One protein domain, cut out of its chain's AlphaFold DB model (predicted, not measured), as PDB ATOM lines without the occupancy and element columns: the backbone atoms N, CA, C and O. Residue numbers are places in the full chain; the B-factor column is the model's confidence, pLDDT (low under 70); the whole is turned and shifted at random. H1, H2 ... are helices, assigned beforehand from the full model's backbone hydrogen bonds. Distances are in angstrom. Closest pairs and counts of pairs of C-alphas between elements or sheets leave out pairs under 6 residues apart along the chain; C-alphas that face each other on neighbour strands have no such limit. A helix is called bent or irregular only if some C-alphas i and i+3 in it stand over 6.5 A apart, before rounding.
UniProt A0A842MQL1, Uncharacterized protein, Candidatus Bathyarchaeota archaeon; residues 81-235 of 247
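Overview. This is residues 81 to 235 of the 247 residues of an uncharacterized protein of Candidatus Bathyarchaeota archaeon (UniProt A0A842MQL1). One helix, H4, runs through the middle; H3 and H6, side by side, cross it on one side, and H7 packs along it. H5 folds back from the end of H4, the longest helix H8 runs beside H5, and the short H1 and H2 lie farthest from the middle, with H1 packed across H7. The printed part has 155 residues with eight named helices, H1 to H8 in chain order, and no named strand; the class is all helix. It is compact, with a radius of gyration of the C-alphas of 15.3 A and spans of 47 by 39 by 28 A.

Arrangement. Start at H8, residues 212 to 235, which is irregular: C-alphas 213 and 216 are 7.0 A apart. H5, residues 156 to 169, touches H8 at a shallow tilt of 27 degrees, opposite ways; their closest C-alphas, Ala 158 and Tyr 228, are 5.5 A apart. Residues 158 to 163 of H5 touch residues 147 to 151 of the hub H4, residues 133 to 153, in a hairpin; the closest C-alphas, Ser 150 and Gly 159, are 5.8 A apart. H4, H5 and H8 form an up and down bundle, each running against the one before it, though H4 and H8 are close but not clearly touching. Look next at H7, residues 199 to 209, which touches H4 at a shallow tilt of 26 degrees, with C-alphas Leu 145 and Tyr 203 closest at 5.5 A. H6, residues 180 to 195, touches H4 with residues 188 to 192 alone, about perpendicular at 80 degrees; C-alphas Ala 148 and Ala 188 are closest at 4.5 A. H3, residues 105 to 122, touches H6 with residues 107 to 114 alone, C-alphas Asp 107 and Ile 187 being closest at 6.1 A, and touches H4 with residues 108 to 112 alone, C-alphas Phe 108 and Leu 141 being closest at 6.9 A. H1, residues 81 to 91, touches H7, about perpendicular at 89 degrees, with C-alphas Cys 91 and Lys 205 closest at 5.5 A. H1 and H2, residues 95 to 103, form a hairpin but only just touch, with 3 pairs of C-alphas within 8 A, Ile 88 and Ala 98 closest at 6.4 A. Every O i to N i+4 pair is within hydrogen-bond range in H1, H2, H3, H4 and H6; in H5 it is 8 of 10, in H7 5 of 7 and in H8 17 of 20.

Along the chain. Find C-alpha 212 at (30.695, 11.118, 22.800); H8 runs 35.5 A from there to C-alpha 235 at (27.284, -13.092, 48.506). H4 starts at C-alpha 133, (36.514, 5.081, 10.034), and is 29.8 A long; H3 is 25.7 A, H6 22.0 A and H5 20.4 A.

Size, cuts and confidence. The C-alphas farthest apart, Thr 128 and Ile 235, are 49.0 A apart. The printed part has no cut, and no link is long. Mean pLDDT of the printed part is 75.1, with 50 residues under 70, among them 150 to 188.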
ATOM      1  N   GLN A  81      48.533   0.513   9.740       95.62
ATOM      2  CA  GLN A  81      49.506   1.493  10.222       95.62
ATOM      3  C   GLN A  81      48.982   2.941  10.280       95.62
ATOM      4  O   GLN A  81      49.227   3.589  11.297       95.62
ATOM      5  N   PRO A  82      48.250   3.482   9.281       96.06
ATOM      6  CA  PRO A  82      47.696   4.834   9.378       96.06
ATOM      7  C   PRO A  82      46.705   5.001  10.535       96.06
ATOM      8  O   PRO A  82      46.696   6.043  11.186       96.06
ATOM      9  N   PHE A  83      45.893   3.978  10.814       96.38
ATOM     10  CA  PHE A  83      44.984   3.980  11.959       96.38
ATOM     11  C   PHE A  83      45.756   3.904  13.282       96.38
ATOM     12  O   PHE A  83      45.555   4.757  14.144       96.38
ATOM     13  N   PHE A  84      46.680   2.949  13.424       95.81
ATOM     14  CA  PHE A  84      47.450   2.789  14.661       95.81
ATOM     15  C   PHE A  84      48.355   3.980  14.962       95.81
ATOM     16  O   PHE A  84      48.409   4.405  16.108       95.81
ATOM     17  N   SER A  85      49.007   4.567  13.955       95.56
ATOM     18  CA  SER A  85      49.872   5.741  14.157       95.56
ATOM     19  C   SER A  85      49.083   6.906  14.746       95.56
ATOM     20  O   SER A  85      49.500   7.507  15.732       95.56
ATOM     21  N   ARG A  86      47.897   7.170  14.186       95.12
ATOM     22  CA  ARG A  86      47.000   8.205  14.694       95.12
ATOM     23  C   ARG A  86      46.491   7.880  16.098       95.12
ATOM     24  O   ARG A  86      46.440   8.760  16.948       95.12
ATOM     25  N   LEU A  87      46.133   6.622  16.353       94.62
ATOM     26  CA  LEU A  87      45.657   6.188  17.665       94.62
ATOM     27  C   LEU A  87      46.736   6.346  18.749       94.62
ATOM     28  O   LEU A  87      46.430   6.812  19.842       94.62
ATOM     29  N   ILE A  88      47.987   5.994  18.436       94.69
ATOM     30  CA  ILE A  88      49.148   6.152  19.323       94.69
ATOM     31  C   ILE A  88      49.333   7.620  19.709       94.69
ATOM     32  O   ILE A  88      49.513   7.916  20.889       94.69
ATOM     33  N   GLU A  89      49.250   8.526  18.735       94.19
ATOM     34  CA  GLU A  89      49.387   9.966  18.956       94.19
ATOM     35  C   GLU A  89      48.234  10.524  19.804       94.19
ATOM     36  O   GLU A  89      48.473  11.103  20.865       94.19
ATOM     37  N   GLU A  90      46.983  10.297  19.392       93.69
ATOM     38  CA  GLU A  90      45.810  10.851  20.080       93.69
ATOM     39  C   GLU A  90      45.631  10.286  21.498       93.69
ATOM     40  O   GLU A  90      45.195  10.999  22.404       93.69
ATOM     41  N   CYS A  91      45.993   9.017  21.720       92.06
ATOM     42  CA  CYS A  91      45.873   8.366  23.026       92.06
ATOM     43  C   CYS A  91      47.152   8.439  23.872       92.06
ATOM     44  O   CYS A  91      47.142   7.951  25.006       92.06
ATOM     45  N   GLN A  92      48.232   9.031  23.346       93.19
ATOM     46  CA  GLN A  92      49.546   9.113  23.998       93.19
ATOM     47  C   GLN A  92      50.029   7.738  24.487       93.19
ATOM     48  O   GLN A  92      50.340   7.528  25.669       93.19
ATOM     49  N   LEU A  93      50.020   6.768  23.572       92.50
ATOM     50  CA  LEU A  93      50.475   5.414  23.866       92.50
ATOM     51  C   LEU A  93      52.003   5.383  23.944       92.50
ATOM     52  O   LEU A  93      52.693   6.009  23.140       92.50
ATOM     53  N   ASN A  94      52.532   4.666  24.933       91.75
ATOM     54  CA  ASN A  94      53.969   4.443  25.045       91.75
ATOM     55  C   ASN A  94      54.435   3.364  24.046       91.75
ATOM     56  O   ASN A  94      53.629   2.752  23.347       91.75
ATOM     57  N   ALA A  95      55.750   3.135  23.967       91.75
ATOM     58  CA  ALA A  95      56.320   2.176  23.020       91.75
ATOM     59  C   ALA A  95      55.803   0.741  23.233       91.75
ATOM     60  O   ALA A  95      55.495   0.062  22.262       91.75
ATOM     61  N   GLU A  96      55.654   0.301  24.486       89.56
ATOM     62  CA  GLU A  96      55.143  -1.038  24.808       89.56
ATOM     63  C   GLU A  96      53.679  -1.203  24.372       89.56
ATOM     64  O   GLU A  96      53.328  -2.178  23.717       89.56
ATOM     65  N   GLU A  97      52.830  -0.215  24.661       89.25
ATOM     66  CA  GLU A  97      51.424  -0.184  24.246       89.25
ATOM     67  C   GLU A  97      51.279  -0.135  22.716       89.25
ATOM     68  O   GLU A  97      50.362  -0.738  22.155       89.25
ATOM     69  N   ALA A  98      52.182   0.573  22.034       91.06
ATOM     70  CA  ALA A  98      52.220   0.646  20.579       91.06
ATOM     71  C   ALA A  98      52.632  -0.687  19.935       91.06
ATOM     72  O   ALA A  98      52.036  -1.075  18.930       91.06
ATOM     73  N   GLU A  99      53.620  -1.392  20.494       89.81
ATOM     74  CA  GLU A  99      53.981  -2.739  20.031       89.81
ATOM     75  C   GLU A  99      52.850  -3.730  20.291       89.81
ATOM     76  O   GLU A  99      52.461  -4.467  19.384       89.81
ATOM     77  N   LEU A 100      52.222  -3.656  21.465       88.12
ATOM     78  CA  LEU A 100      51.071  -4.488  21.779       88.12
ATOM     79  C   LEU A 100      49.936  -4.304  20.757       88.12
ATOM     80  O   LEU A 100      49.355  -5.280  20.293       88.12
ATOM     81  N   LEU A 101      49.632  -3.072  20.333       89.00
ATOM     82  CA  LEU A 101      48.625  -2.840  19.288       89.00
ATOM     83  C   LEU A 101      48.935  -3.557  17.969       89.00
ATOM     84  O   LEU A 101      48.008  -4.021  17.302       89.00
ATOM     85  N   LYS A 102      50.214  -3.650  17.594       89.75
ATOM     86  CA  LYS A 102      50.634  -4.378  16.390       89.75
ATOM     87  C   LYS A 102      50.441  -5.879  16.566       89.75
ATOM     88  O   LYS A 102      49.936  -6.530  15.656       89.75
ATOM     89  N   GLU A 103      50.779  -6.420  17.733       89.38
ATOM     90  CA  GLU A 103      50.557  -7.837  18.050       89.38
ATOM     91  C   GLU A 103      49.067  -8.202  18.016       89.38
ATOM     92  O   GLU A 103      48.689  -9.269  17.530       89.38
ATOM     93  N   LEU A 104      48.202  -7.280  18.448       87.25
ATOM     94  CA  LEU A 104      46.750  -7.458  18.429       87.25
ATOM     95  C   LEU A 104      46.113  -7.269  17.044       87.25
ATOM     96  O   LEU A 104      44.917  -7.526  16.893       87.25
ATOM     97  N   GLU A 105      46.857  -6.828  16.023       91.44
ATOM     98  CA  GLU A 105      46.289  -6.442  14.727       91.44
ATOM     99  C   GLU A 105      45.457  -7.564  14.095       91.44
ATOM    100  O   GLU A 105      44.340  -7.326  13.631       91.44
ATOM    101  N   GLN A 106      45.987  -8.790  14.072       90.25
ATOM    102  CA  GLN A 106      45.320  -9.914  13.416       90.25
ATOM    103  C   GLN A 106      43.990 -10.255  14.098       90.25
ATOM    104  O   GLN A 106      42.978 -10.475  13.426       90.25
ATOM    105  N   ASP A 107      43.983 -10.263  15.426       83.25
ATOM    106  CA  ASP A 107      42.797 -10.532  16.232       83.25
ATOM    107  C   ASP A 107      41.779  -9.390  16.135       83.25
ATOM    108  O   ASP A 107      40.578  -9.631  15.990       83.25
ATOM    109  N   PHE A 108      42.252  -8.144  16.084       87.38
ATOM    110  CA  PHE A 108      41.393  -6.993  15.854       87.38
ATOM    111  C   PHE A 108      40.737  -7.036  14.468       87.38
ATOM    112  O   PHE A 108      39.533  -6.806  14.345       87.38
ATOM    113  N   ARG A 109      41.477  -7.404  13.414       92.25
ATOM    114  CA  ARG A 109      40.917  -7.585  12.064       92.25
ATOM    115  C   ARG A 109      39.827  -8.658  12.027       92.25
ATOM    116  O   ARG A 109      38.801  -8.439  11.384       92.25
ATOM    117  N   ARG A 110      40.007  -9.778  12.739       84.62
ATOM    118  CA  ARG A 110      38.982 -10.832  12.868       84.62
ATOM    119  C   ARG A 110      37.714 -10.308  13.534       84.62
ATOM    120  O   ARG A 110      36.631 -10.465  12.971       84.62
ATOM    121  N   ILE A 111      37.844  -9.610  14.665       80.44
ATOM    122  CA  ILE A 111      36.694  -8.986  15.340       80.44
ATOM    123  C   ILE A 111      36.002  -7.985  14.424       80.44
ATOM    124  O   ILE A 111      34.775  -7.967  14.346       80.44
ATOM    125  N   MET A 112      36.769  -7.182  13.690       86.06
ATOM    126  CA  MET A 112      36.205  -6.241  12.733       86.06
ATOM    127  C   MET A 112      35.449  -6.936  11.596       86.06
ATOM    128  O   MET A 112      34.473  -6.366  11.109       86.06
ATOM    129  N   ASP A 113      35.836  -8.148  11.174       87.50
ATOM    130  CA  ASP A 113      35.073  -8.893  10.160       87.50
ATOM    131  C   ASP A 113      33.729  -9.336  10.726       87.50
ATOM    132  O   ASP A 113      32.695  -9.111  10.098       87.50
ATOM    133  N   VAL A 114      33.736  -9.889  11.942       78.31
ATOM    134  CA  VAL A 114      32.527 -10.292  12.668       78.31
ATOM    135  C   VAL A 114      31.599  -9.088  12.857       78.31
ATOM    136  O   VAL A 114      30.445  -9.124  12.423       78.31
ATOM    137  N   TYR A 115      32.119  -7.989  13.411       79.62
ATOM    138  CA  TYR A 115      31.388  -6.738  13.611       79.62
ATOM    139  C   TYR A 115      30.778  -6.216  12.306       79.62
ATOM    140  O   TYR A 115      29.582  -5.910  12.252       79.62
ATOM    141  N   LEU A 116      31.573  -6.139  11.235       85.38
ATOM    142  CA  LEU A 116      31.118  -5.581   9.968       85.38
ATOM    143  C   LEU A 116      30.065  -6.467   9.293       85.38
ATOM    144  O   LEU A 116      29.063  -5.947   8.799       85.38
ATOM    145  N   ASN A 117      30.257  -7.791   9.293       83.38
ATOM    146  CA  ASN A 117      29.295  -8.738   8.728       83.38
ATOM    147  C   ASN A 117      27.939  -8.632   9.445       83.38
ATOM    148  O   ASN A 117      26.896  -8.545   8.796       83.38
ATOM    149  N   LEU A 118      27.944  -8.569  10.778       73.44
ATOM    150  CA  LEU A 118      26.722  -8.464  11.583       73.44
ATOM    151  C   LEU A 118      26.018  -7.120  11.373       73.44
ATOM    152  O   LEU A 118      24.802  -7.076  11.162       73.44
ATOM    153  N   THR A 119      26.787  -6.032  11.341       78.88
ATOM    154  CA  THR A 119      26.263  -4.681  11.105       78.88
ATOM    155  C   THR A 119      25.594  -4.574   9.734       78.88
ATOM    156  O   THR A 119      24.488  -4.042   9.623       78.88
ATOM    157  N   LEU A 120      26.217  -5.130   8.691       83.69
ATOM    158  CA  LEU A 120      25.674  -5.110   7.331       83.69
ATOM    159  C   LEU A 120      24.473  -6.041   7.140       83.69
ATOM    160  O   LEU A 120      23.578  -5.697   6.371       83.69
ATOM    161  N   ASN A 121      24.409  -7.175   7.840       80.69
ATOM    162  CA  ASN A 121      23.238  -8.057   7.791       80.69
ATOM    163  C   ASN A 121      21.981  -7.358   8.322       80.69
ATOM    164  O   ASN A 121      20.902  -7.504   7.751       80.69
ATOM    165  N   ARG A 122      22.117  -6.561   9.388       73.94
ATOM    166  CA  ARG A 122      21.000  -5.793   9.952       73.94
ATOM    167  C   ARG A 122      20.711  -4.512   9.184       73.94
ATOM    168  O   ARG A 122      19.554  -4.168   8.959       73.94
ATOM    169  N   ASN A 123      21.759  -3.783   8.822       82.06
ATOM    170  CA  ASN A 123      21.653  -2.550   8.065       82.06
ATOM    171  C   ASN A 123      22.540  -2.633   6.816       82.06
ATOM    172  O   ASN A 123      23.668  -2.130   6.822       82.06
ATOM    173  N   PRO A 124      22.011  -3.172   5.701       85.12
ATOM    174  CA  PRO A 124      22.754  -3.269   4.443       85.12
ATOM    175  C   PRO A 124      23.226  -1.917   3.891       85.12
ATOM    176  O   PRO A 124      24.084  -1.867   3.015       85.12
ATOM    177  N   LYS A 125      22.660  -0.807   4.384       86.62
ATOM    178  CA  LYS A 125      23.019   0.558   3.990       86.62
ATOM    179  C   LYS A 125      24.026   1.216   4.935       86.62
ATOM    180  O   LYS A 125      24.380   2.365   4.679       86.62
ATOM    181  N   TYR A 126      24.505   0.534   5.977       88.56
ATOM    182  CA  TYR A 126      25.412   1.104   6.980       88.56
ATOM    183  C   TYR A 126      26.654   1.744   6.344       88.56
ATOM    184  O   TYR A 126      26.860   2.941   6.478       88.56
ATOM    185  N   LEU A 127      27.399   1.028   5.497       91.38
ATOM    186  CA  LEU A 127      28.571   1.598   4.809       91.38
ATOM    187  C   LEU A 127      28.230   2.616   3.699       91.38
ATOM    188  O   LEU A 127      29.114   3.114   2.995       91.38
ATOM    189  N   THR A 128      26.952   2.941   3.511       88.81
ATOM    190  CA  THR A 128      26.509   3.979   2.577       88.81
ATOM    191  C   THR A 128      26.195   5.310   3.262       88.81
ATOM    192  O   THR A 128      26.034   6.314   2.555       88.81
ATOM    193  N   SER A 129      26.114   5.347   4.596       85.62
ATOM    194  CA  SER A 129      25.996   6.587   5.366       85.62
ATOM    195  C   SER A 129      27.331   7.328   5.432       85.62
ATOM    196  O   SER A 129      28.367   6.821   4.992       85.62
ATOM    197  N   ASP A 130      27.290   8.553   5.942       84.50
ATOM    198  CA  ASP A 130      28.504   9.278   6.288       84.50
ATOM    199  C   ASP A 130      29.050   8.666   7.582       84.50
ATOM    200  O   ASP A 130      28.344   8.579   8.583       84.50
ATOM    201  N   LEU A 131      30.269   8.138   7.502       86.94
ATOM    202  CA  LEU A 131      30.946   7.412   8.572       86.94
ATOM    203  C   LEU A 131      32.334   8.002   8.776       86.94
ATOM    204  O   LEU A 131      32.936   8.512   7.830       86.94
ATOM    205  N   ASN A 132      32.852   7.837   9.988       90.81
ATOM    206  CA  ASN A 132      34.226   8.147  10.346       90.81
ATOM    207  C   ASN A 132      34.939   6.840  10.724       90.81
ATOM    208  O   ASN A 132      34.687   6.272  11.784       90.81
ATOM    209  N   ALA A 133      35.823   6.351   9.853       92.75
ATOM    210  CA  ALA A 133      36.514   5.081  10.034       92.75
ATOM    211  C   ALA A 133      37.389   5.073  11.283       92.75
ATOM    212  O   ALA A 133      37.477   4.044  11.942       92.75
ATOM    213  N   PHE A 134      38.012   6.206  11.618       93.25
ATOM    214  CA  PHE A 134      38.793   6.312  12.844       93.25
ATOM    215  C   PHE A 134      37.904   6.106  14.076       93.25
ATOM    216  O   PHE A 134      38.217   5.266  14.912       93.25
ATOM    217  N   GLN A 135      36.757   6.787  14.154       88.88
ATOM    218  CA  GLN A 135      35.827   6.627  15.277       88.88
ATOM    219  C   GLN A 135      35.247   5.212  15.365       88.88
ATOM    220  O   GLN A 135      35.190   4.651  16.458       88.88
ATOM    221  N   GLU A 136      34.843   4.622  14.238       87.44
ATOM    222  CA  GLU A 136      34.298   3.258  14.204       87.44
ATOM    223  C   GLU A 136      35.339   2.223  14.660       87.44
ATOM    224  O   GLU A 136      35.053   1.392  15.522       87.44
ATOM    225  N   LEU A 137      36.574   2.309  14.153       91.12
ATOM    226  CA  LEU A 137      37.650   1.389  14.529       91.12
ATOM    227  C   LEU A 137      38.109   1.588  15.977       91.12
ATOM    228  O   LEU A 137      38.273   0.602  16.689       91.12
ATOM    229  N   SER A 138      38.267   2.830  16.445       90.44
ATOM    230  CA  SER A 138      38.623   3.117  17.843       90.44
ATOM    231  C   SER A 138      37.559   2.600  18.809       90.44
ATOM    232  O   SER A 138      37.887   1.999  19.831       90.44
ATOM    233  N   THR A 139      36.279   2.761  18.461       84.06
ATOM    234  CA  THR A 139      35.158   2.249  19.264       84.06
ATOM    235  C   THR A 139      35.176   0.723  19.316       84.06
ATOM    236  O   THR A 139      35.090   0.143  20.400       84.06
ATOM    237  N   ALA A 140      35.343   0.059  18.170       82.88
ATOM    238  CA  ALA A 140      35.417  -1.398  18.105       82.88
ATOM    239  C   ALA A 140      36.641  -1.961  18.848       82.88
ATOM    240  O   ALA A 140      36.539  -2.987  19.526       82.88
ATOM    241  N   LEU A 141      37.788  -1.282  18.779       87.31
ATOM    242  CA  LEU A 141      38.997  -1.668  19.502       87.31
ATOM    243  C   LEU A 141      38.836  -1.487  21.015       87.31
ATOM    244  O   LEU A 141      39.160  -2.393  21.779       87.31
ATOM    245  N   ALA A 142      38.285  -0.360  21.467       84.94
ATOM    246  CA  ALA A 142      38.021  -0.140  22.886       84.94
ATOM    247  C   ALA A 142      37.057  -1.183  23.455       84.94
ATOM    248  O   ALA A 142      37.267  -1.702  24.548       84.94
ATOM    249  N   LEU A 143      36.022  -1.521  22.691       76.69
ATOM    250  CA  LEU A 143      35.080  -2.571  23.042       76.69
ATOM    251  C   LEU A 143      35.771  -3.936  23.134       76.69
ATOM    252  O   LEU A 143      35.560  -4.671  24.091       76.69
ATOM    253  N   THR A 144      36.633  -4.252  22.170       77.31
ATOM    254  CA  THR A 144      37.437  -5.479  22.157       77.31
ATOM    255  C   THR A 144      38.301  -5.594  23.411       77.31
ATOM    256  O   THR A 144      38.295  -6.620  24.091       77.31
ATOM    257  N   LEU A 145      39.007  -4.518  23.758       82.12
ATOM    258  CA  LEU A 145      39.843  -4.458  24.953       82.12
ATOM    259  C   LEU A 145      39.011  -4.519  26.233       82.12
ATOM    260  O   LEU A 145      39.429  -5.161  27.191       82.12
ATOM    261  N   TYR A 146      37.821  -3.913  26.248       77.81
ATOM    262  CA  TYR A 146      36.880  -4.055  27.354       77.81
ATOM    263  C   TYR A 146      36.476  -5.522  27.550       77.81
ATOM    264  O   TYR A 146      36.549  -6.007  28.673       77.81
ATOM    265  N   ILE A 147      36.129  -6.253  26.480       71.62
ATOM    266  CA  ILE A 147      35.788  -7.687  26.560       71.62
ATOM    267  C   ILE A 147      36.964  -8.483  27.111       71.62
ATOM    268  O   ILE A 147      36.781  -9.280  28.027       71.62
ATOM    269  N   ALA A 148      38.165  -8.272  26.565       73.06
ATOM    270  CA  ALA A 148      39.358  -8.982  27.007       73.06
ATOM    271  C   ALA A 148      39.679  -8.669  28.478       73.06
ATOM    272  O   ALA A 148      39.948  -9.581  29.253       73.06
ATOM    273  N   ARG A 149      39.544  -7.404  28.899       77.31
ATOM    274  CA  ARG A 149      39.679  -6.984  30.301       77.31
ATOM    275  C   ARG A 149      38.658  -7.696  31.179       77.31
ATOM    276  O   ARG A 149      39.024  -8.299  32.181       77.31
ATOM    277  N   SER A 150      37.384  -7.656  30.804       69.06
ATOM    278  CA  SER A 150      36.339  -8.360  31.537       69.06
ATOM    279  C   SER A 150      36.632  -9.855  31.586       69.06
ATOM    280  O   SER A 150      36.495 -10.443  32.638       69.06
ATOM    281  N   TYR A 151      37.113 -10.489  30.519       65.75
ATOM    282  CA  TYR A 151      37.466 -11.908  30.555       65.75
ATOM    283  C   TYR A 151      38.650 -12.212  31.492       65.75
ATOM    284  O   TYR A 151      38.595 -13.171  32.257       65.75
ATOM    285  N   ALA A 152      39.695 -11.381  31.463       66.88
ATOM    286  CA  ALA A 152      40.897 -11.536  32.280       66.88
ATOM    287  C   ALA A 152      40.637 -11.353  33.783       66.88
ATOM    288  O   ALA A 152      41.260 -12.020  34.608       66.88
ATOM    289  N   TYR A 153      39.727 -10.437  34.132       64.38
ATOM    290  CA  TYR A 153      39.503 -10.001  35.512       64.38
ATOM    291  C   TYR A 153      38.130 -10.373  36.080       64.38
ATOM    292  O   TYR A 153      37.900 -10.171  37.273       64.38
ATOM    293  N   ALA A 154      37.194 -10.885  35.275       55.81
ATOM    294  CA  ALA A 154      35.861 -11.179  35.778       55.81
ATOM    295  C   ALA A 154      35.836 -12.462  36.602       55.81
ATOM    296  O   ALA A 154      36.154 -13.562  36.146       55.81
ATOM    297  N   HIS A 155      35.278 -12.312  37.796       57.25
ATOM    298  CA  HIS A 155      34.541 -13.379  38.442       57.25
ATOM    299  C   HIS A 155      33.462 -13.951  37.488       57.25
ATOM    300  O   HIS A 155      32.919 -13.229  36.640       57.25
ATOM    301  N   PRO A 156      33.123 -15.249  37.592       59.88
ATOM    302  CA  PRO A 156      32.404 -15.966  36.538       59.88
ATOM    303  C   PRO A 156      31.037 -15.391  36.132       59.88
ATOM    304  O   PRO A 156      30.605 -15.653  35.007       59.88
ATOM    305  N   GLN A 157      30.329 -14.649  36.997       58.56
ATOM    306  CA  GLN A 157      29.008 -14.100  36.658       58.56
ATOM    307  C   GLN A 157      29.083 -12.704  36.037       58.56
ATOM    308  O   GLN A 157      28.375 -12.450  35.063       58.56
ATOM    309  N   ALA A 158      29.982 -11.834  36.510       56.44
ATOM    310  CA  ALA A 158      30.198 -10.508  35.922       56.44
ATOM    311  C   ALA A 158      30.654 -10.588  34.450       56.44
ATOM    312  O   ALA A 158      30.219  -9.793  33.614       56.44
ATOM    313  N   GLY A 159      31.474 -11.590  34.108       59.38
ATOM    314  CA  GLY A 159      31.919 -11.844  32.733       59.38
ATOM    315  C   GLY A 159      30.787 -12.348  31.835       59.38
ATOM    316  O   GLY A 159      30.583 -11.822  30.743       59.38
ATOM    317  N   LYS A 160      29.987 -13.308  32.322       59.53
ATOM    318  CA  LYS A 160      28.795 -13.811  31.611       59.53
ATOM    319  C   LYS A 160      27.759 -12.713  31.381       59.53
ATOM    320  O   LYS A 160      27.193 -12.635  30.295       59.53
ATOM    321  N   PHE A 161      27.536 -11.854  32.372       60.25
ATOM    322  CA  PHE A 161      26.618 -10.732  32.249       60.25
ATOM    323  C   PHE A 161      27.146  -9.651  31.302       60.25
ATOM    324  O   PHE A 161      26.395  -9.183  30.460       60.25
ATOM    325  N   SER A 162      28.432  -9.294  31.376       57.28
ATOM    326  CA  SER A 162      29.036  -8.321  30.450       57.28
ATOM    327  C   SER A 162      28.904  -8.791  29.000       57.28
ATOM    328  O   SER A 162      28.443  -8.035  28.151       57.28
ATOM    329  N   LEU A 163      29.187 -10.071  28.737       59.53
ATOM    330  CA  LEU A 163      28.943 -10.695  27.435       59.53
ATOM    331  C   LEU A 163      27.446 -10.676  27.061       59.53
ATOM    332  O   LEU A 163      27.100 -10.350  25.930       59.53
ATOM    333  N   SER A 164      26.544 -10.949  28.009       57.69
ATOM    334  CA  SER A 164      25.089 -10.913  27.790       57.69
ATOM    335  C   SER A 164      24.492  -9.509  27.638       57.69
ATOM    336  O   SER A 164      23.417  -9.382  27.071       57.69
ATOM    337  N   MET A 165      25.114  -8.454  28.156       54.81
ATOM    338  CA  MET A 165      24.676  -7.079  27.901       54.81
ATOM    339  C   MET A 165      25.222  -6.587  26.576       54.81
ATOM    340  O   MET A 165      24.530  -5.906  25.829       54.81
ATOM    341  N   MET A 166      26.438  -7.001  26.226       56.25
ATOM    342  CA  MET A 166      27.003  -6.736  24.912       56.25
ATOM    343  C   MET A 166      26.151  -7.346  23.798       56.25
ATOM    344  O   MET A 166      25.998  -6.706  22.760       56.25
ATOM    345  N   SER A 167      25.502  -8.497  24.020       49.75
ATOM    346  CA  SER A 167      24.537  -9.061  23.058       49.75
ATOM    347  C   SER A 167      23.368  -8.116  22.776       49.75
ATOM    348  O   SER A 167      22.920  -8.022  21.634       49.75
ATOM    349  N   THR A 168      22.920  -7.392  23.801       46.09
ATOM    350  CA  THR A 168      21.737  -6.531  23.786       46.09
ATOM    351  C   THR A 168      22.058  -5.096  23.365       46.09
ATOM    352  O   THR A 168      21.240  -4.468  22.697       46.09
ATOM    353  N   THR A 169      23.246  -4.566  23.684       45.94
ATOM    354  CA  THR A 169      23.642  -3.184  23.346       45.94
ATOM    355  C   THR A 169      24.402  -3.029  22.020       45.94
ATOM    356  O   THR A 169      24.447  -1.917  21.498       45.94
ATOM    357  N   LEU A 170      24.960  -4.100  21.429       51.56
ATOM    358  CA  LEU A 170      25.615  -4.094  20.096       51.56
ATOM    359  C   LEU A 170      24.688  -4.540  18.957       51.56
ATOM    360  O   LEU A 170      25.065  -5.302  18.072       51.56
ATOM    361  N   PRO A 171      23.462  -4.037  18.903       40.44
ATOM    362  CA  PRO A 171      22.218  -4.706  19.268       40.44
ATOM    363  C   PRO A 171      21.818  -5.944  18.417       40.44
ATOM    364  O   PRO A 171      20.643  -6.122  18.111       40.44
ATOM    365  N   THR A 172      22.757  -6.751  17.904       39.19
ATOM    366  CA  THR A 172      22.504  -7.978  17.099       39.19
ATOM    367  C   THR A 172      23.741  -8.878  16.950       39.19
ATOM    368  O   THR A 172      23.757  -9.762  16.097       39.19
ATOM    369  N   VAL A 173      24.811  -8.650  17.725       37.81
ATOM    370  CA  VAL A 173      26.093  -9.348  17.515       37.81
ATOM    371  C   VAL A 173      26.136 -10.752  18.138       37.81
ATOM    372  O   VAL A 173      26.868 -11.600  17.640       37.81
ATOM    373  N   LEU A 174      25.319 -11.051  19.156       40.88
ATOM    374  CA  LEU A 174      25.361 -12.361  19.835       40.88
ATOM    375  C   LEU A 174      24.038 -13.152  19.801       40.88
ATOM    376  O   LEU A 174      23.971 -14.227  20.387       40.88
ATOM    377  N   GLU A 175      22.988 -12.668  19.126       37.41
ATOM    378  CA  GLU A 175      21.644 -13.268  19.242       37.41
ATOM    379  C   GLU A 175      21.312 -14.367  18.208       37.41
ATOM    380  O   GLU A 175      20.283 -15.019  18.349       37.41
ATOM    381  N   ALA A 176      22.154 -14.639  17.196       38.03
ATOM    382  CA  ALA A 176      21.752 -15.518  16.079       38.03
ATOM    383  C   ALA A 176      22.677 -16.689  15.691       38.03
ATOM    384  O   ALA A 176      22.326 -17.431  14.777       38.03
ATOM    385  N   ALA A 177      23.828 -16.926  16.323       36.59
ATOM    386  CA  ALA A 177      24.660 -18.062  15.915       36.59
ATOM    387  C   ALA A 177      25.588 -18.514  17.034       36.59
ATOM    388  O   ALA A 177      26.460 -17.754  17.450       36.59
ATOM    389  N   GLY A 178      25.501 -19.781  17.436       41.31
ATOM    390  CA  GLY A 178      26.470 -20.447  18.318       41.31
ATOM    391  C   GLY A 178      27.920 -20.491  17.799       41.31
ATOM    392  O   GLY A 178      28.706 -21.269  18.308       41.31
ATOM    393  N   VAL A 179      28.280 -19.668  16.809       40.00
ATOM    394  CA  VAL A 179      29.603 -19.560  16.178       40.00
ATOM    395  C   VAL A 179      30.314 -18.254  16.582       40.00
ATOM    396  O   VAL A 179      31.529 -18.245  16.745       40.00
ATOM    397  N   ALA A 180      29.579 -17.161  16.842       52.44
ATOM    398  CA  ALA A 180      30.181 -15.858  17.169       52.44
ATOM    399  C   ALA A 180      30.653 -15.753  18.632       52.44
ATOM    400  O   ALA A 180      31.662 -15.109  18.907       52.44
ATOM    401  N   ASN A 181      29.973 -16.416  19.575       56.00
ATOM    402  CA  ASN A 181      30.384 -16.411  20.983       56.00
ATOM    403  C   ASN A 181      31.731 -17.110  21.185       56.00
ATOM    404  O   ASN A 181      32.585 -16.584  21.889       56.00
ATOM    405  N   GLU A 182      31.944 -18.274  20.567       61.47
ATOM    406  CA  GLU A 182      33.207 -19.005  20.701       61.47
ATOM    407  C   GLU A 182      34.368 -18.259  20.047       61.47
ATOM    408  O   GLU A 182      35.437 -18.172  20.641       61.47
ATOM    409  N   GLU A 183      34.163 -17.669  18.868       64.69
ATOM    410  CA  GLU A 183      35.200 -16.896  18.185       64.69
ATOM    411  C   GLU A 183      35.568 -15.626  18.967       64.69
ATOM    412  O   GLU A 183      36.747 -15.388  19.221       64.69
ATOM    413  N   ILE A 184      34.580 -14.869  19.458       64.50
ATOM    414  CA  ILE A 184      34.821 -13.692  20.307       64.50
ATOM    415  C   ILE A 184      35.510 -14.093  21.616       64.50
ATOM    416  O   ILE A 184      36.434 -13.411  22.052       64.50
ATOM    417  N   LEU A 185      35.115 -15.212  22.231       66.38
ATOM    418  CA  LEU A 185      35.759 -15.727  23.442       66.38
ATOM    419  C   LEU A 185      37.193 -16.196  23.178       66.38
ATOM    420  O   LEU A 185      38.071 -15.950  24.001       66.38
ATOM    421  N   ASN A 186      37.451 -16.863  22.054       68.94
ATOM    422  CA  ASN A 186      38.788 -17.312  21.674       68.94
ATOM    423  C   ASN A 186      39.704 -16.123  21.381       68.94
ATOM    424  O   ASN A 186      40.853 -16.124  21.819       68.94
ATOM    425  N   ILE A 187      39.184 -15.083  20.730       67.00
ATOM    426  CA  ILE A 187      39.927 -13.844  20.508       67.00
ATOM    427  C   ILE A 187      40.155 -13.113  21.837       67.00
ATOM    428  O   ILE A 187      41.279 -12.733  22.133       67.00
ATOM    429  N   ALA A 188      39.146 -12.992  22.702       67.38
ATOM    430  CA  ALA A 188      39.312 -12.383  24.024       67.38
ATOM    431  C   ALA A 188      40.356 -13.123  24.881       67.38
ATOM    432  O   ALA A 188      41.164 -12.479  25.552       67.38
ATOM    433  N   LYS A 189      40.390 -14.461  24.822       70.06
ATOM    434  CA  LYS A 189      41.439 -15.291  25.441       70.06
ATOM    435  C   LYS A 189      42.814 -15.011  24.839       70.06
ATOM    436  O   LYS A 189      43.762 -14.834  25.594       70.06
ATOM    437  N   SER A 190      42.916 -14.958  23.510       74.44
ATOM    438  CA  SER A 190      44.159 -14.624  22.797       74.44
ATOM    439  C   SER A 190      44.704 -13.272  23.263       74.44
ATOM    440  O   SER A 190      45.817 -13.196  23.777       74.44
ATOM    441  N   ILE A 191      43.862 -12.234  23.246       72.81
ATOM    442  CA  ILE A 191      44.207 -10.884  23.710       72.81
ATOM    443  C   ILE A 191      44.610 -10.896  25.189       72.81
ATOM    444  O   ILE A 191      45.599 -10.270  25.559       72.81
ATOM    445  N   THR A 192      43.886 -11.634  26.037       71.62
ATOM    446  CA  THR A 192      44.216 -11.788  27.466       71.62
ATOM    447  C   THR A 192      45.600 -12.392  27.675       71.62
ATOM    448  O   THR A 192      46.346 -11.928  28.534       71.62
ATOM    449  N   ASN A 193      45.963 -13.398  26.882       70.62
ATOM    450  CA  ASN A 193      47.270 -14.043  26.971       70.62
ATOM    451  C   ASN A 193      48.404 -13.118  26.514       70.62
ATOM    452  O   ASN A 193      49.483 -13.170  27.092       70.62
ATOM    453  N   ILE A 194      48.153 -12.278  25.508       68.75
ATOM    454  CA  ILE A 194      49.141 -11.337  24.965       68.75
ATOM    455  C   ILE A 194      49.343 -10.154  25.924       68.75
ATOM    456  O   ILE A 194      50.465  -9.766  26.226       68.75
ATOM    457  N   ALA A 195      48.252  -9.589  26.442       63.91
ATOM    458  CA  ALA A 195      48.273  -8.274  27.075       63.91
ATOM    459  C   ALA A 195      48.000  -8.281  28.587       63.91
ATOM    460  O   ALA A 195      48.018  -7.214  29.191       63.91
ATOM    461  N   GLN A 196      47.717  -9.441  29.189       69.12
ATOM    462  CA  GLN A 196      47.443  -9.719  30.610       69.12
ATOM    463  C   GLN A 196      47.192  -8.497  31.524       69.12
ATOM    464  O   GLN A 196      46.040  -8.177  31.808       69.12
ATOM    465  N   GLN A 197      48.242  -7.800  31.987       66.56
ATOM    466  CA  GLN A 197      48.136  -6.641  32.893       66.56
ATOM    467  C   GLN A 197      48.017  -5.279  32.183       66.56
ATOM    468  O   GLN A 197      47.521  -4.313  32.764       66.56
ATOM    469  N   GLN A 198      48.439  -5.187  30.924       76.12
ATOM    470  CA  GLN A 198      48.455  -3.964  30.120       76.12
ATOM    471  C   GLN A 198      47.101  -3.646  29.461       76.12
ATOM    472  O   GLN A 198      46.850  -2.483  29.144       76.12
ATOM    473  N   ILE A 199      46.189  -4.624  29.327       80.12
ATOM    474  CA  ILE A 199      44.854  -4.425  28.715       80.12
ATOM    475  C   ILE A 199      44.092  -3.285  29.385       80.12
ATOM    476  O   ILE A 199      43.488  -2.462  28.702       80.12
ATOM    477  N   SER A 200      44.116  -3.218  30.717       79.62
ATOM    478  CA  SER A 200      43.381  -2.197  31.470       79.62
ATOM    479  C   SER A 200      43.888  -0.782  31.182       79.62
ATOM    480  O   SER A 200      43.084   0.139  31.012       79.62
ATOM    481  N   ASN A 201      45.209  -0.614  31.075       83.75
ATOM    482  CA  ASN A 201      45.828   0.672  30.753       83.75
ATOM    483  C   ASN A 201      45.532   1.067  29.304       83.75
ATOM    484  O   ASN A 201      45.064   2.181  29.054       83.75
ATOM    485  N   LEU A 202      45.706   0.124  28.374       84.75
ATOM    486  CA  LEU A 202      45.449   0.332  26.953       84.75
ATOM    487  C   LEU A 202      43.973   0.681  26.694       84.75
ATOM    488  O   LEU A 202      43.682   1.662  26.014       84.75
ATOM    489  N   TYR A 203      43.039  -0.050  27.314       86.75
ATOM    490  CA  TYR A 203      41.605   0.250  27.284       86.75
ATOM    491  C   TYR A 203      41.314   1.668  27.784       86.75
ATOM    492  O   TYR A 203      40.641   2.439  27.103       86.75
ATOM    493  N   THR A 204      41.848   2.035  28.953       86.25
ATOM    494  CA  THR A 204      41.582   3.341  29.577       86.25
ATOM    495  C   THR A 204      42.063   4.499  28.705       86.25
ATOM    496  O   THR A 204      41.394   5.532  28.630       86.25
ATOM    497  N   LYS A 205      43.209   4.342  28.032       89.00
ATOM    498  CA  LYS A 205      43.738   5.355  27.113       89.00
ATOM    499  C   LYS A 205      42.929   5.429  25.823       89.00
ATOM    500  O   LYS A 205      42.487   6.516  25.466       89.00
ATOM    501  N   ILE A 206      42.660   4.292  25.179       87.12
ATOM    502  CA  ILE A 206      41.912   4.240  23.911       87.12
ATOM    503  C   ILE A 206      40.469   4.720  24.085       87.12
ATOM    504  O   ILE A 206      39.929   5.368  23.191       87.12
ATOM    505  N   LYS A 207      39.861   4.506  25.260       86.06
ATOM    506  CA  LYS A 207      38.528   5.034  25.582       86.06
ATOM    507  C   LYS A 207      38.423   6.553  25.395       86.06
ATOM    508  O   LYS A 207      37.357   7.044  25.043       86.06
ATOM    509  N   ARG A 208      39.522   7.296  25.571       84.00
ATOM    510  CA  ARG A 208      39.554   8.761  25.404       84.00
ATOM    511  C   ARG A 208      39.374   9.211  23.954       84.00
ATOM    512  O   ARG A 208      38.950  10.338  23.736       84.00
ATOM    513  N   ALA A 209      39.675   8.347  22.984       80.25
ATOM    514  CA  ALA A 209      39.493   8.624  21.559       80.25
ATOM    515  C   ALA A 209      38.091   8.244  21.043       80.25
ATOM    516  O   ALA A 209      37.793   8.410  19.858       80.25
ATOM    517  N   ILE A 210      37.222   7.708  21.905       80.62
ATOM    518  CA  ILE A 210      35.858   7.340  21.531       80.62
ATOM    519  C   ILE A 210      35.000   8.601  21.430       80.62
ATOM    520  O   ILE A 210      35.049   9.486  22.279       80.62
ATOM    521  N   SER A 211      34.178   8.665  20.384       70.19
ATOM    522  CA  SER A 211      33.198   9.739  20.211       70.19
ATOM    523  C   SER A 211      32.170   9.747  21.347       70.19
ATOM    524  O   SER A 211      31.710   8.688  21.781       70.19
ATOM    525  N   SER A 212      31.729  10.935  21.766       72.06
ATOM    526  CA  SER A 212      30.695  11.118  22.800       72.06
ATOM    527  C   SER A 212      29.396  10.362  22.497       72.06
ATOM    528  O   SER A 212      28.697   9.932  23.412       72.06
ATOM    529  N   GLN A 213      29.103  10.102  21.217       67.38
ATOM    530  CA  GLN A 213      27.955   9.287  20.796       67.38
ATOM    531  C   GLN A 213      27.993   7.844  21.334       67.38
ATOM    532  O   GLN A 213      26.948   7.220  21.503       67.38
ATOM    533  N   TYR A 214      29.188   7.317  21.609       68.38
ATOM    534  CA  TYR A 214      29.406   5.968  22.131       68.38
ATOM    535  C   TYR A 214      29.803   5.971  23.614       68.38
ATOM    536  O   TYR A 214      29.874   4.911  24.228       68.38
ATOM    537  N   GLU A 215      30.011   7.137  24.230       75.06
ATOM    538  CA  GLU A 215      30.413   7.257  25.635       75.06
ATOM    539  C   GLU A 215      29.371   6.650  26.587       75.06
ATOM    540  O   GLU A 215      29.713   5.873  27.483       75.06
ATOM    541  N   THR A 216      28.085   6.907  26.326       72.94
ATOM    542  CA  THR A 216      26.961   6.349  27.095       72.94
ATOM    543  C   THR A 216      26.986   4.820  27.133       72.94
ATOM    544  O   THR A 216      26.690   4.232  28.172       72.94
ATOM    545  N   LEU A 217      27.384   4.163  26.036       72.62
ATOM    546  CA  LEU A 217      27.497   2.702  25.980       72.62
ATOM    547  C   LEU A 217      28.522   2.191  27.001       72.62
ATOM    548  O   LEU A 217      28.224   1.279  27.771       72.62
ATOM    549  N   PHE A 218      29.708   2.797  27.045       75.25
ATOM    550  CA  PHE A 218      30.758   2.381  27.974       75.25
ATOM    551  C   PHE A 218      30.415   2.708  29.428       75.25
ATOM    552  O   PHE A 218      30.721   1.907  30.307       75.25
ATOM    553  N   ILE A 219      29.737   3.832  29.693       79.44
ATOM    554  CA  ILE A 219      29.239   4.163  31.038       79.44
ATOM    555  C   ILE A 219      28.283   3.076  31.539       79.44
ATOM    556  O   ILE A 219      28.404   2.626  32.679       79.44
ATOM    557  N   ILE A 220      27.351   2.634  30.689       72.44
ATOM    558  CA  ILE A 220      26.394   1.578  31.030       72.44
ATOM    559  C   ILE A 220      27.130   0.266  31.327       72.44
ATOM    560  O   ILE A 220      26.906  -0.331  32.380       72.44
ATOM    561  N   LEU A 221      28.032  -0.164  30.437       73.62
ATOM    562  CA  LEU A 221      28.792  -1.409  30.599       73.62
ATOM    563  C   LEU A 221      29.609  -1.419  31.903       73.62
ATOM    564  O   LEU A 221      29.504  -2.359  32.690       73.62
ATOM    565  N   GLU A 222      30.348  -0.344  32.182       78.12
ATOM    566  CA  GLU A 222      31.149  -0.210  33.407       78.12
ATOM    567  C   GLU A 222      30.285  -0.105  34.673       78.12
ATOM    568  O   GLU A 222      30.662  -0.611  35.732       78.12
ATOM    569  N   GLY A 223      29.126   0.555  34.589       74.50
ATOM    570  CA  GLY A 223      28.164   0.630  35.690       74.50
ATOM    571  C   GLY A 223      27.646  -0.753  36.079       74.50
ATOM    572  O   GLY A 223      27.608  -1.096  37.263       74.50
ATOM    573  N   PHE A 224      27.327  -1.578  35.083       70.06
ATOM    574  CA  PHE A 224      26.931  -2.961  35.303       70.06
ATOM    575  C   PHE A 224      28.060  -3.818  35.875       70.06
ATOM    576  O   PHE A 224      27.832  -4.550  36.839       70.06
ATOM    577  N   GLU A 225      29.275  -3.711  35.337       71.62
ATOM    578  CA  GLU A 225      30.446  -4.415  35.873       71.62
ATOM    579  C   GLU A 225      30.620  -4.123  37.375       71.62
ATOM    580  O   GLU A 225      30.708  -5.050  38.184       71.62
ATOM    581  N   LYS A 226      30.574  -2.842  37.769       75.94
ATOM    582  CA  LYS A 226      30.668  -2.411  39.177       75.94
ATOM    583  C   LYS A 226      29.534  -2.958  40.048       75.94
ATOM    584  O   LYS A 226      29.774  -3.351  41.195       75.94
ATOM    585  N   TYR A 227      28.308  -2.978  39.527       71.31
ATOM    586  CA  TYR A 227      27.155  -3.533  40.236       71.31
ATOM    587  C   TYR A 227      27.358  -5.022  40.544       71.31
ATOM    588  O   TYR A 227      27.228  -5.436  41.697       71.31
ATOM    589  N   TYR A 228      27.753  -5.817  39.547       67.38
ATOM    590  CA  TYR A 228      27.954  -7.258  39.721       67.38
ATOM    591  C   TYR A 228      29.139  -7.588  40.628       67.38
ATOM    592  O   TYR A 228      29.015  -8.464  41.481       67.38
ATOM    593  N   GLN A 229      30.241  -6.840  40.529       71.00
ATOM    594  CA  GLN A 229      31.363  -6.980  41.463       71.00
ATOM    595  C   GLN A 229      30.927  -6.740  42.918       71.00
ATOM    596  O   GLN A 229      31.344  -7.457  43.826       71.00
ATOM    597  N   THR A 230      30.073  -5.738  43.153       74.56
ATOM    598  CA  THR A 230      29.511  -5.456  44.484       74.56
ATOM    599  C   THR A 230      28.578  -6.576  44.948       74.56
ATOM    600  O   THR A 230      28.677  -7.034  46.086       74.56
ATOM    601  N   PHE A 231      27.697  -7.055  44.068       68.62
ATOM    602  CA  PHE A 231      26.768  -8.149  44.357       68.62
ATOM    603  C   PHE A 231      27.493  -9.446  44.747       68.62
ATOM    604  O   PHE A 231      27.164 -10.054  45.764       68.62
ATOM    605  N   GLU A 232      28.529  -9.840  44.004       65.75
ATOM    606  CA  GLU A 232      29.308 -11.047  44.300       65.75
ATOM    607  C   GLU A 232      30.092 -10.930  45.612       65.75
ATOM    608  O   GLU A 232      30.105 -11.885  46.392       65.75
ATOM    609  N   LYS A 233      30.680  -9.762  45.917       73.12
ATOM    610  CA  LYS A 233      31.319  -9.508  47.225       73.12
ATOM    611  C   LYS A 233      30.337  -9.675  48.385       73.12
ATOM    612  O   LYS A 233      30.699 -10.231  49.417       73.12
ATOM    613  N   ASN A 234      29.088  -9.252  48.204       66.88
ATOM    614  CA  ASN A 234      28.050  -9.362  49.230       66.88
ATOM    615  C   ASN A 234      27.539 -10.800  49.429       66.88
ATOM    616  O   ASN A 234      27.045 -11.120  50.507       66.88
ATOM    617  N   ILE A 235      27.659 -11.668  48.419       65.12
ATOM    618  CA  ILE A 235      27.284 -13.092  48.506       65.12
ATOM    619  C   ILE A 235      28.436 -13.952  49.036       65.12
ATOM    620  O   ILE A 235      28.201 -14.933  49.738       65.12
TER     621      ILE A 235